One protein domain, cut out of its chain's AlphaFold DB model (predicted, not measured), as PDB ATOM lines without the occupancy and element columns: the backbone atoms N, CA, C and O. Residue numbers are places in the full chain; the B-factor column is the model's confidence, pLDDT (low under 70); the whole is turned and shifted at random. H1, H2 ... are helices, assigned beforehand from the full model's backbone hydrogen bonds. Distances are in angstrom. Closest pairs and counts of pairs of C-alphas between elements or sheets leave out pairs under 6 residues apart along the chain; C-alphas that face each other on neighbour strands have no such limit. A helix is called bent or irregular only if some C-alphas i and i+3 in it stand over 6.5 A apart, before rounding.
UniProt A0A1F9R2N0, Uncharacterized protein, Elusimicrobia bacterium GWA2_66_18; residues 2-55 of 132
ATOM      1  N   ILE A   2      -4.715 -34.277 -41.796       88.06
ATOM      2  CA  ILE A   2      -5.618 -35.147 -41.006       88.06
ATOM      3  C   ILE A   2      -6.922 -34.423 -40.641       88.06
ATOM      4  O   ILE A   2      -8.004 -34.974 -40.794       88.06
ATOM      5  N   THR A   3      -6.834 -33.156 -40.240       91.00
ATOM      6  CA  THR A   3      -7.996 -32.324 -39.887       91.00
ATOM      7  C   THR A   3      -8.974 -32.125 -41.049       91.00
ATOM      8  O   THR A   3     -10.181 -32.116 -40.838       91.00
ATOM      9  N   THR A   4      -8.473 -32.020 -42.283       93.12
ATOM     10  CA  THR A   4      -9.293 -31.958 -43.503       93.12
ATOM     11  C   THR A   4     -10.031 -33.275 -43.744       93.12
ATOM     12  O   THR A   4     -11.245 -33.263 -43.912       93.12
ATOM     13  N   LYS A   5      -9.335 -34.413 -43.626       92.81
ATOM     14  CA  LYS A   5      -9.936 -35.752 -43.745       92.81
ATOM     15  C   LYS A   5     -10.999 -36.025 -42.678       92.81
ATOM     16  O   LYS A   5     -12.006 -36.650 -42.977       92.81
ATOM     17  N   ILE A   6     -10.812 -35.545 -41.444       93.62
ATOM     18  CA  ILE A   6     -11.821 -35.674 -40.376       93.62
ATOM     19  C   ILE A   6     -13.093 -34.894 -40.735       93.62
ATOM     20  O   ILE A   6     -14.191 -35.423 -40.590       93.62
ATOM     21  N   LYS A   7     -12.960 -33.663 -41.247       93.25
ATOM     22  CA  LYS A   7     -14.116 -32.869 -41.699       93.25
ATOM     23  C   LYS A   7     -14.853 -33.541 -42.859       93.25
ATOM     24  O   LYS A   7     -16.079 -33.583 -42.854       93.25
ATOM     25  N   GLU A   8     -14.117 -34.096 -43.819       93.50
ATOM     26  CA  GLU A   8     -14.695 -34.876 -44.920       93.50
ATOM     27  C   GLU A   8     -15.435 -36.120 -44.414       93.50
ATOM     28  O   GLU A   8     -16.542 -36.393 -44.871       93.50
ATOM     29  N   LEU A   9     -14.873 -36.838 -43.437       94.88
ATOM     30  CA  LEU A   9     -15.499 -38.016 -42.832       94.88
ATOM     31  C   LEU A   9     -16.848 -37.653 -42.194       94.88
ATOM     32  O   LEU A   9     -17.857 -38.287 -42.499       94.88
ATOM     33  N   VAL A  10     -16.893 -36.589 -41.387       95.38
ATOM     34  CA  VAL A  10     -18.138 -36.110 -40.758       95.38
ATOM     35  C   VAL A  10     -19.169 -35.700 -41.815       95.38
ATOM     36  O   VAL A  10     -20.341 -36.060 -41.713       95.38
ATOM     37  N   ALA A  11     -18.745 -35.004 -42.874       93.50
ATOM     38  CA  ALA A  11     -19.640 -34.620 -43.963       93.50
ATOM     39  C   ALA A  11     -20.196 -35.838 -44.728       93.50
ATOM     40  O   ALA A  11     -21.364 -35.842 -45.121       93.50
ATOM     41  N   LEU A  12     -19.385 -36.878 -44.941       95.69
ATOM     42  CA  LEU A  12     -19.827 -38.127 -45.567       95.69
ATOM     43  C   LEU A  12     -20.774 -38.921 -44.665       95.69
ATOM     44  O   LEU A  12     -21.737 -39.490 -45.171       95.69
ATOM     45  N   GLN A  13     -20.548 -38.925 -43.351       93.38
ATOM     46  CA  GLN A  13     -21.467 -39.537 -42.386       93.38
ATOM     47  C   GLN A  13     -22.832 -38.851 -42.403       93.38
ATOM     48  O   GLN A  13     -23.839 -39.530 -42.574       93.38
ATOM     49  N   ALA A  14     -22.869 -37.517 -42.361       94.19
ATOM     50  CA  ALA A  14     -24.124 -36.771 -42.459       94.19
ATOM     51  C   ALA A  14     -24.873 -37.063 -43.776       94.19
ATOM     52  O   ALA A  14     -26.095 -37.211 -43.798       94.19
ATOM     53  N   LYS A  15     -24.150 -37.201 -44.898       94.12
ATOM     54  CA  LYS A  15     -24.746 -37.630 -46.176       94.12
ATOM     55  C   LYS A  15     -25.280 -39.063 -46.117       94.12
ATOM     56  O   LYS A  15     -26.348 -39.323 -46.665       94.12
ATOM     57  N   ALA A  16     -24.560 -39.975 -45.468       95.00
ATOM     58  CA  ALA A  16     -24.985 -41.362 -45.316       95.00
ATOM     59  C   ALA A  16     -26.261 -41.477 -44.470       95.00
ATOM     60  O   ALA A  16     -27.173 -42.194 -44.866       95.00
ATOM     61  N   GLU A  17     -26.364 -40.739 -43.364       94.94
ATOM     62  CA  GLU A  17     -27.562 -40.715 -42.509       94.94
ATOM     63  C   GLU A  17     -28.788 -40.158 -43.247       94.94
ATOM     64  O   GLU A  17     -29.887 -40.721 -43.169       94.94
ATOM     65  N   ASN A  18     -28.598 -39.097 -44.036       94.12
ATOM     66  CA  ASN A  18     -29.658 -38.551 -44.884       94.12
ATOM     67  C   ASN A  18     -30.128 -39.566 -45.937       94.12
ATOM     68  O   ASN A  18     -31.330 -39.793 -46.074       94.12
ATOM     69  N   LEU A  19     -29.195 -40.219 -46.640       95.38
ATOM     70  CA  LEU A  19     -29.526 -41.262 -47.617       95.38
ATOM     71  C   LEU A  19     -30.224 -42.457 -46.962       95.38
ATOM     72  O   LEU A  19     -31.188 -42.976 -47.514       95.38
ATOM     73  N   GLN A  20     -29.786 -42.880 -45.775       93.12
ATOM     74  CA  GLN A  20     -30.450 -43.948 -45.021       93.12
ATOM     75  C   GLN A  20     -31.900 -43.582 -44.701       93.12
ATOM     76  O   GLN A  20     -32.798 -44.391 -44.930       93.12
ATOM     77  N   SER A  21     -32.138 -42.353 -44.242       93.00
ATOM     78  CA  SER A  21     -33.483 -41.866 -43.919       93.00
ATOM     79  C   SER A  21     -34.397 -41.841 -45.150       93.00
ATOM     80  O   SER A  21     -35.544 -42.284 -45.071       93.00
ATOM     81  N   GLN A  22     -33.876 -41.397 -46.300       91.56
ATOM     82  CA  GLN A  22     -34.595 -41.415 -47.581       91.56
ATOM     83  C   GLN A  22     -34.907 -42.843 -48.046       91.56
ATOM     84  O   GLN A  22     -36.050 -43.149 -48.379       91.56
ATOM     85  N   ILE A  23     -33.928 -43.750 -47.975       95.62
ATOM     86  CA  ILE A  23     -34.117 -45.165 -48.325       95.62
ATOM     87  C   ILE A  23     -35.191 -45.802 -47.440       95.62
ATOM     88  O   ILE A  23     -35.980 -46.618 -47.912       95.62
ATOM     89  N   GLU A  24     -35.239 -45.469 -46.151       94.50
ATOM     90  CA  GLU A  24     -36.272 -45.991 -45.258       94.50
ATOM     91  C   GLU A  24     -37.665 -45.450 -45.576       94.50
ATOM     92  O   GLU A  24     -38.631 -46.221 -45.515       94.50
ATOM     93  N   SER A  25     -37.799 -44.160 -45.903       91.81
ATOM     94  CA  SER A  25     -39.093 -43.593 -46.292       91.81
ATOM     95  C   SER A  25     -39.572 -44.165 -47.623       91.81
ATOM     96  O   SER A  25     -40.722 -44.604 -47.717       91.81
ATOM     97  N   GLU A  26     -38.679 -44.256 -48.610       93.94
ATOM     98  CA  GLU A  26     -38.955 -44.866 -49.911       93.94
ATOM     99  C   GLU A  26     -39.341 -46.337 -49.744       93.94
ATOM    100  O   GLU A  26     -40.444 -46.719 -50.135       93.94
ATOM    101  N   ARG A  27     -38.544 -47.141 -49.025       94.94
ATOM    102  CA  ARG A  27     -38.882 -48.549 -48.746       94.94
ATOM    103  C   ARG A  27     -40.246 -48.711 -48.093       94.94
ATOM    104  O   ARG A  27     -40.972 -49.636 -48.443       94.94
ATOM    105  N   LYS A  28     -40.602 -47.879 -47.109       92.44
ATOM    106  CA  LYS A  28     -41.918 -47.971 -46.451       92.44
ATOM    107  C   LYS A  28     -43.045 -47.686 -47.444       92.44
ATOM    108  O   LYS A  28     -44.042 -48.408 -47.432       92.44
ATOM    109  N   SER A  29     -42.871 -46.681 -48.302       90.06
ATOM    110  CA  SER A  29     -43.850 -46.336 -49.338       90.06
ATOM    111  C   SER A  29     -44.001 -47.448 -50.381       90.06
ATOM    112  O   SER A  29     -45.122 -47.864 -50.674       90.06
ATOM    113  N   GLU A  30     -42.891 -48.026 -50.846       92.06
ATOM    114  CA  GLU A  30     -42.895 -49.145 -51.788       92.06
ATOM    115  C   GLU A  30     -43.588 -50.369 -51.190       92.06
ATOM    116  O   GLU A  30     -44.485 -50.940 -51.808       92.06
ATOM    117  N   LEU A  31     -43.235 -50.744 -49.953       90.38
ATOM    118  CA  LEU A  31     -43.844 -51.879 -49.256       90.38
ATOM    119  C   LEU A  31     -45.356 -51.707 -49.067       90.38
ATOM    120  O   LEU A  31     -46.090 -52.694 -49.143       90.38
ATOM    121  N   ALA A  32     -45.822 -50.479 -48.830       89.56
ATOM    122  CA  ALA A  32     -47.244 -50.172 -48.719       89.56
ATOM    123  C   ALA A  32     -47.971 -50.228 -50.075       89.56
ATOM    124  O   ALA A  32     -49.152 -50.568 -50.109       89.56
ATOM    125  N   ALA A  33     -47.275 -49.951 -51.182       92.06
ATOM    126  CA  ALA A  33     -47.824 -50.032 -52.534       92.06
ATOM    127  C   ALA A  33     -47.864 -51.468 -53.094       92.06
ATOM    128  O   ALA A  33     -48.685 -51.758 -53.967       92.06
ATOM    129  N   LEU A  34     -47.031 -52.387 -52.579       91.12
ATOM    130  CA  LEU A  34     -46.963 -53.775 -53.060       91.12
ATOM    131  C   LEU A  34     -48.329 -54.486 -53.138       91.12
ATOM    132  O   LEU A  34     -48.599 -55.078 -54.181       91.12
ATOM    133  N   PRO A  35     -49.216 -54.450 -52.122       92.69
ATOM    134  CA  PRO A  35     -50.518 -55.111 -52.216       92.69
ATOM    135  C   PRO A  35     -51.314 -54.670 -53.451       92.69
ATOM    136  O   PRO A  35     -51.817 -55.520 -54.182       92.69
ATOM    137  N   HIS A  36     -51.349 -53.364 -53.731       91.25
ATOM    138  CA  HIS A  36     -52.054 -52.805 -54.884       91.25
ATOM    139  C   HIS A  36     -51.379 -53.161 -56.211       91.25
ATOM    140  O   HIS A  36     -52.073 -53.508 -57.164       91.25
ATOM    141  N   ALA A  37     -50.042 -53.153 -56.266       91.00
ATOM    142  CA  ALA A  37     -49.288 -53.538 -57.462       91.00
ATOM    143  C   ALA A  37     -49.573 -54.986 -57.907       91.00
ATOM    144  O   ALA A  37     -49.550 -55.287 -59.096       91.00
ATOM    145  N   TYR A  38     -49.883 -55.874 -56.959       91.56
ATOM    146  CA  TYR A  38     -50.281 -57.257 -57.239       91.56
ATOM    147  C   TYR A  38     -51.807 -57.467 -57.278       91.56
ATOM    148  O   TYR A  38     -52.265 -58.609 -57.257       91.56
ATOM    149  N   GLY A  39     -52.598 -56.391 -57.328       93.56
ATOM    150  CA  GLY A  39     -54.052 -56.456 -57.489       93.56
ATOM    151  C   GLY A  39     -54.830 -56.871 -56.238       93.56
ATOM    152  O   GLY A  39     -55.987 -57.267 -56.348       93.56
ATOM    153  N   TYR A  40     -54.229 -56.796 -55.047       94.00
ATOM    154  CA  TYR A  40     -54.930 -57.065 -53.791       94.00
ATOM    155  C   TYR A  40     -55.596 -55.797 -53.259       94.00
ATOM    156  O   TYR A  40     -54.970 -54.740 -53.162       94.00
ATOM    157  N   ALA A  41     -56.857 -55.922 -52.848       87.56
ATOM    158  CA  ALA A  41     -57.625 -54.818 -52.274       87.56
ATOM    159  C   ALA A  41     -57.225 -54.525 -50.819       87.56
ATOM    160  O   ALA A  41     -57.458 -53.429 -50.313       87.56
ATOM    161  N   SER A  42     -56.618 -55.499 -50.130       90.12
ATOM    162  CA  SER A  42     -56.174 -55.333 -48.748       90.12
ATOM    163  C   SER A  42     -54.820 -55.979 -48.459       90.12
ATOM    164  O   SER A  42     -54.472 -57.048 -48.970       90.12
ATOM    165  N   LEU A  43     -54.084 -55.381 -47.516       89.88
ATOM    166  CA  LEU A  43     -52.851 -55.955 -46.971       89.88
ATOM    167  C   LEU A  43     -53.084 -57.360 -46.385       89.88
ATOM    168  O   LEU A  43     -52.211 -58.221 -46.461       89.88
ATOM    169  N   LYS A  44     -54.270 -57.620 -45.818       92.06
ATOM    170  CA  LYS A  44     -54.621 -58.924 -45.238       92.06
ATOM    171  C   LYS A  44     -54.671 -60.020 -46.307       92.06
ATOM    172  O   LYS A  44     -54.137 -61.109 -46.080       92.06
ATOM    173  N   GLU A  45     -55.282 -59.740 -47.455       92.31
ATOM    174  CA  GLU A  45     -55.334 -60.670 -48.590       92.31
ATOM    175  C   GLU A  45     -53.948 -60.902 -49.182       92.31
ATOM    176  O   GLU A  45     -53.559 -62.055 -49.386       92.31
ATOM    177  N   PHE A  46     -53.163 -59.833 -49.335       94.06
ATOM    178  CA  PHE A  46     -51.780 -59.938 -49.787       94.06
ATOM    179  C   PHE A  46     -50.935 -60.800 -48.840       94.06
ATOM    180  O   PHE A  46     -50.263 -61.726 -49.285       94.06
ATOM    181  N   ILE A  47     -51.015 -60.590 -47.520       92.12
ATOM    182  CA  ILE A  47     -50.296 -61.416 -46.533       92.12
ATOM    183  C   ILE A  47     -50.762 -62.877 -46.589       92.12
ATOM    184  O   ILE A  47     -49.939 -63.783 -46.438       92.12
ATOM    185  N   LYS A  48     -52.059 -63.139 -46.792       93.00
ATOM    186  CA  LYS A  48     -52.593 -64.503 -46.937       93.00
ATOM    187  C   LYS A  48     -51.994 -65.197 -48.163       93.00
ATOM    188  O   LYS A  48     -51.499 -66.317 -48.033       93.00
ATOM    189  N   ALA A  49     -51.991 -64.526 -49.314       91.62
ATOM    190  CA  ALA A  49     -51.402 -65.042 -50.546       91.62
ATOM    191  C   ALA A  49     -49.879 -65.212 -50.426       91.62
ATOM    192  O   ALA A  49     -49.347 -66.267 -50.767       91.62
ATOM    193  N   LEU A  50     -49.186 -64.234 -49.837       91.06
ATOM    194  CA  LEU A  50     -47.747 -64.284 -49.585       91.06
ATOM    195  C   LEU A  50     -47.377 -65.452 -48.663       91.06
ATOM    196  O   LEU A  50     -46.423 -66.174 -48.939       91.06
ATOM    197  N   LYS A  51     -48.144 -65.690 -47.592       90.38
ATOM    198  CA  LYS A  51     -47.952 -66.848 -46.703       90.38
ATOM    199  C   LYS A  51     -48.220 -68.171 -47.417       90.38
ATOM    200  O   LYS A  51     -47.495 -69.129 -47.162       90.38
ATOM    201  N   ALA A  52     -49.213 -68.240 -48.301       87.94
ATOM    202  CA  ALA A  52     -49.470 -69.433 -49.107       87.94
ATOM    203  C   ALA A  52     -48.318 -69.705 -50.093       87.94
ATOM    204  O   ALA A  52     -47.812 -70.826 -50.152       87.94
ATOM    205  N   ALA A  53     -47.832 -68.670 -50.784       85.69
ATOM    206  CA  ALA A  53     -46.700 -68.756 -51.706       85.69
ATOM    207  C   ALA A  53     -45.384 -69.111 -50.986       85.69
ATOM    208  O   ALA A  53     -44.648 -69.998 -51.421       85.69
ATOM    209  N   ALA A  54     -45.104 -68.478 -49.843       84.81
ATOM    210  CA  ALA A  54     -43.909 -68.738 -49.039       84.81
ATOM    211  C   ALA A  54     -43.971 -70.090 -48.301       84.81
ATOM    212  O   ALA A  54     -42.953 -70.768 -48.149       84.81
ATOM    213  N   GLY A  55     -45.162 -70.493 -47.847       62.44
ATOM    214  CA  GLY A  55     -45.419 -71.745 -47.130       62.44
ATOM    215  C   GLY A  55     -45.461 -72.983 -48.030       62.44
ATOM    216  O   GLY A  55     -45.143 -74.078 -47.562       62.44
TER     217      GLY A  55
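AT A GLANCE: This is residues 2 to 55 of the 132 residues of an uncharacterized protein of Elusimicrobia bacterium GWA2_66_18 (UniProt A0A1F9R2N0). One long helix, H1, makes the length of an L, and a short helix, H2, makes its foot, meeting H1 near the end of H1 at a corner. Residues 2 to 31 of H1 stick out free, and H1 has a kink of 26 degrees near residue 31. The printed part has 54 residues with two named helices, H1 then H2, and no named strand: all helix. It is extended, with a radius of gyration of the C-alphas of 19.3 A and spans of 56 by 21 by 12 A.

IN THESE COORDINATES: H1 runs from Ile 2 to Ala 37, 50.2 A from first to last C-alpha, beginning at C-alpha 2 (-5.618, -35.147, -41.006). H1 is only just irregular: C-alphas 32 and 35 are 6.9 A apart. H2, residues 43 to 55, measures 17.5 A and ends at C-alpha 55 (-45.419, -71.745, -47.130).

HOW THE PARTS SIT: H1 and H2 are close but not clearly touching; their closest C-alphas, those of Pro 35 and Phe 46, are 5.5 A apart. Their lines are about perpendicular, at 83 degrees. Every O i to N i+4 pair is within hydrogen-bond range in H2, and 30 of 32 in H1.

THE WHOLE: The two C-alphas farthest apart, those of Ile 2 and Ala 41, are 56.7 A apart. The printed part has no cut, and the link from H1 to H2 is tight. Mean pLDDT of the printed part is 91.7; residue 55 is under 70.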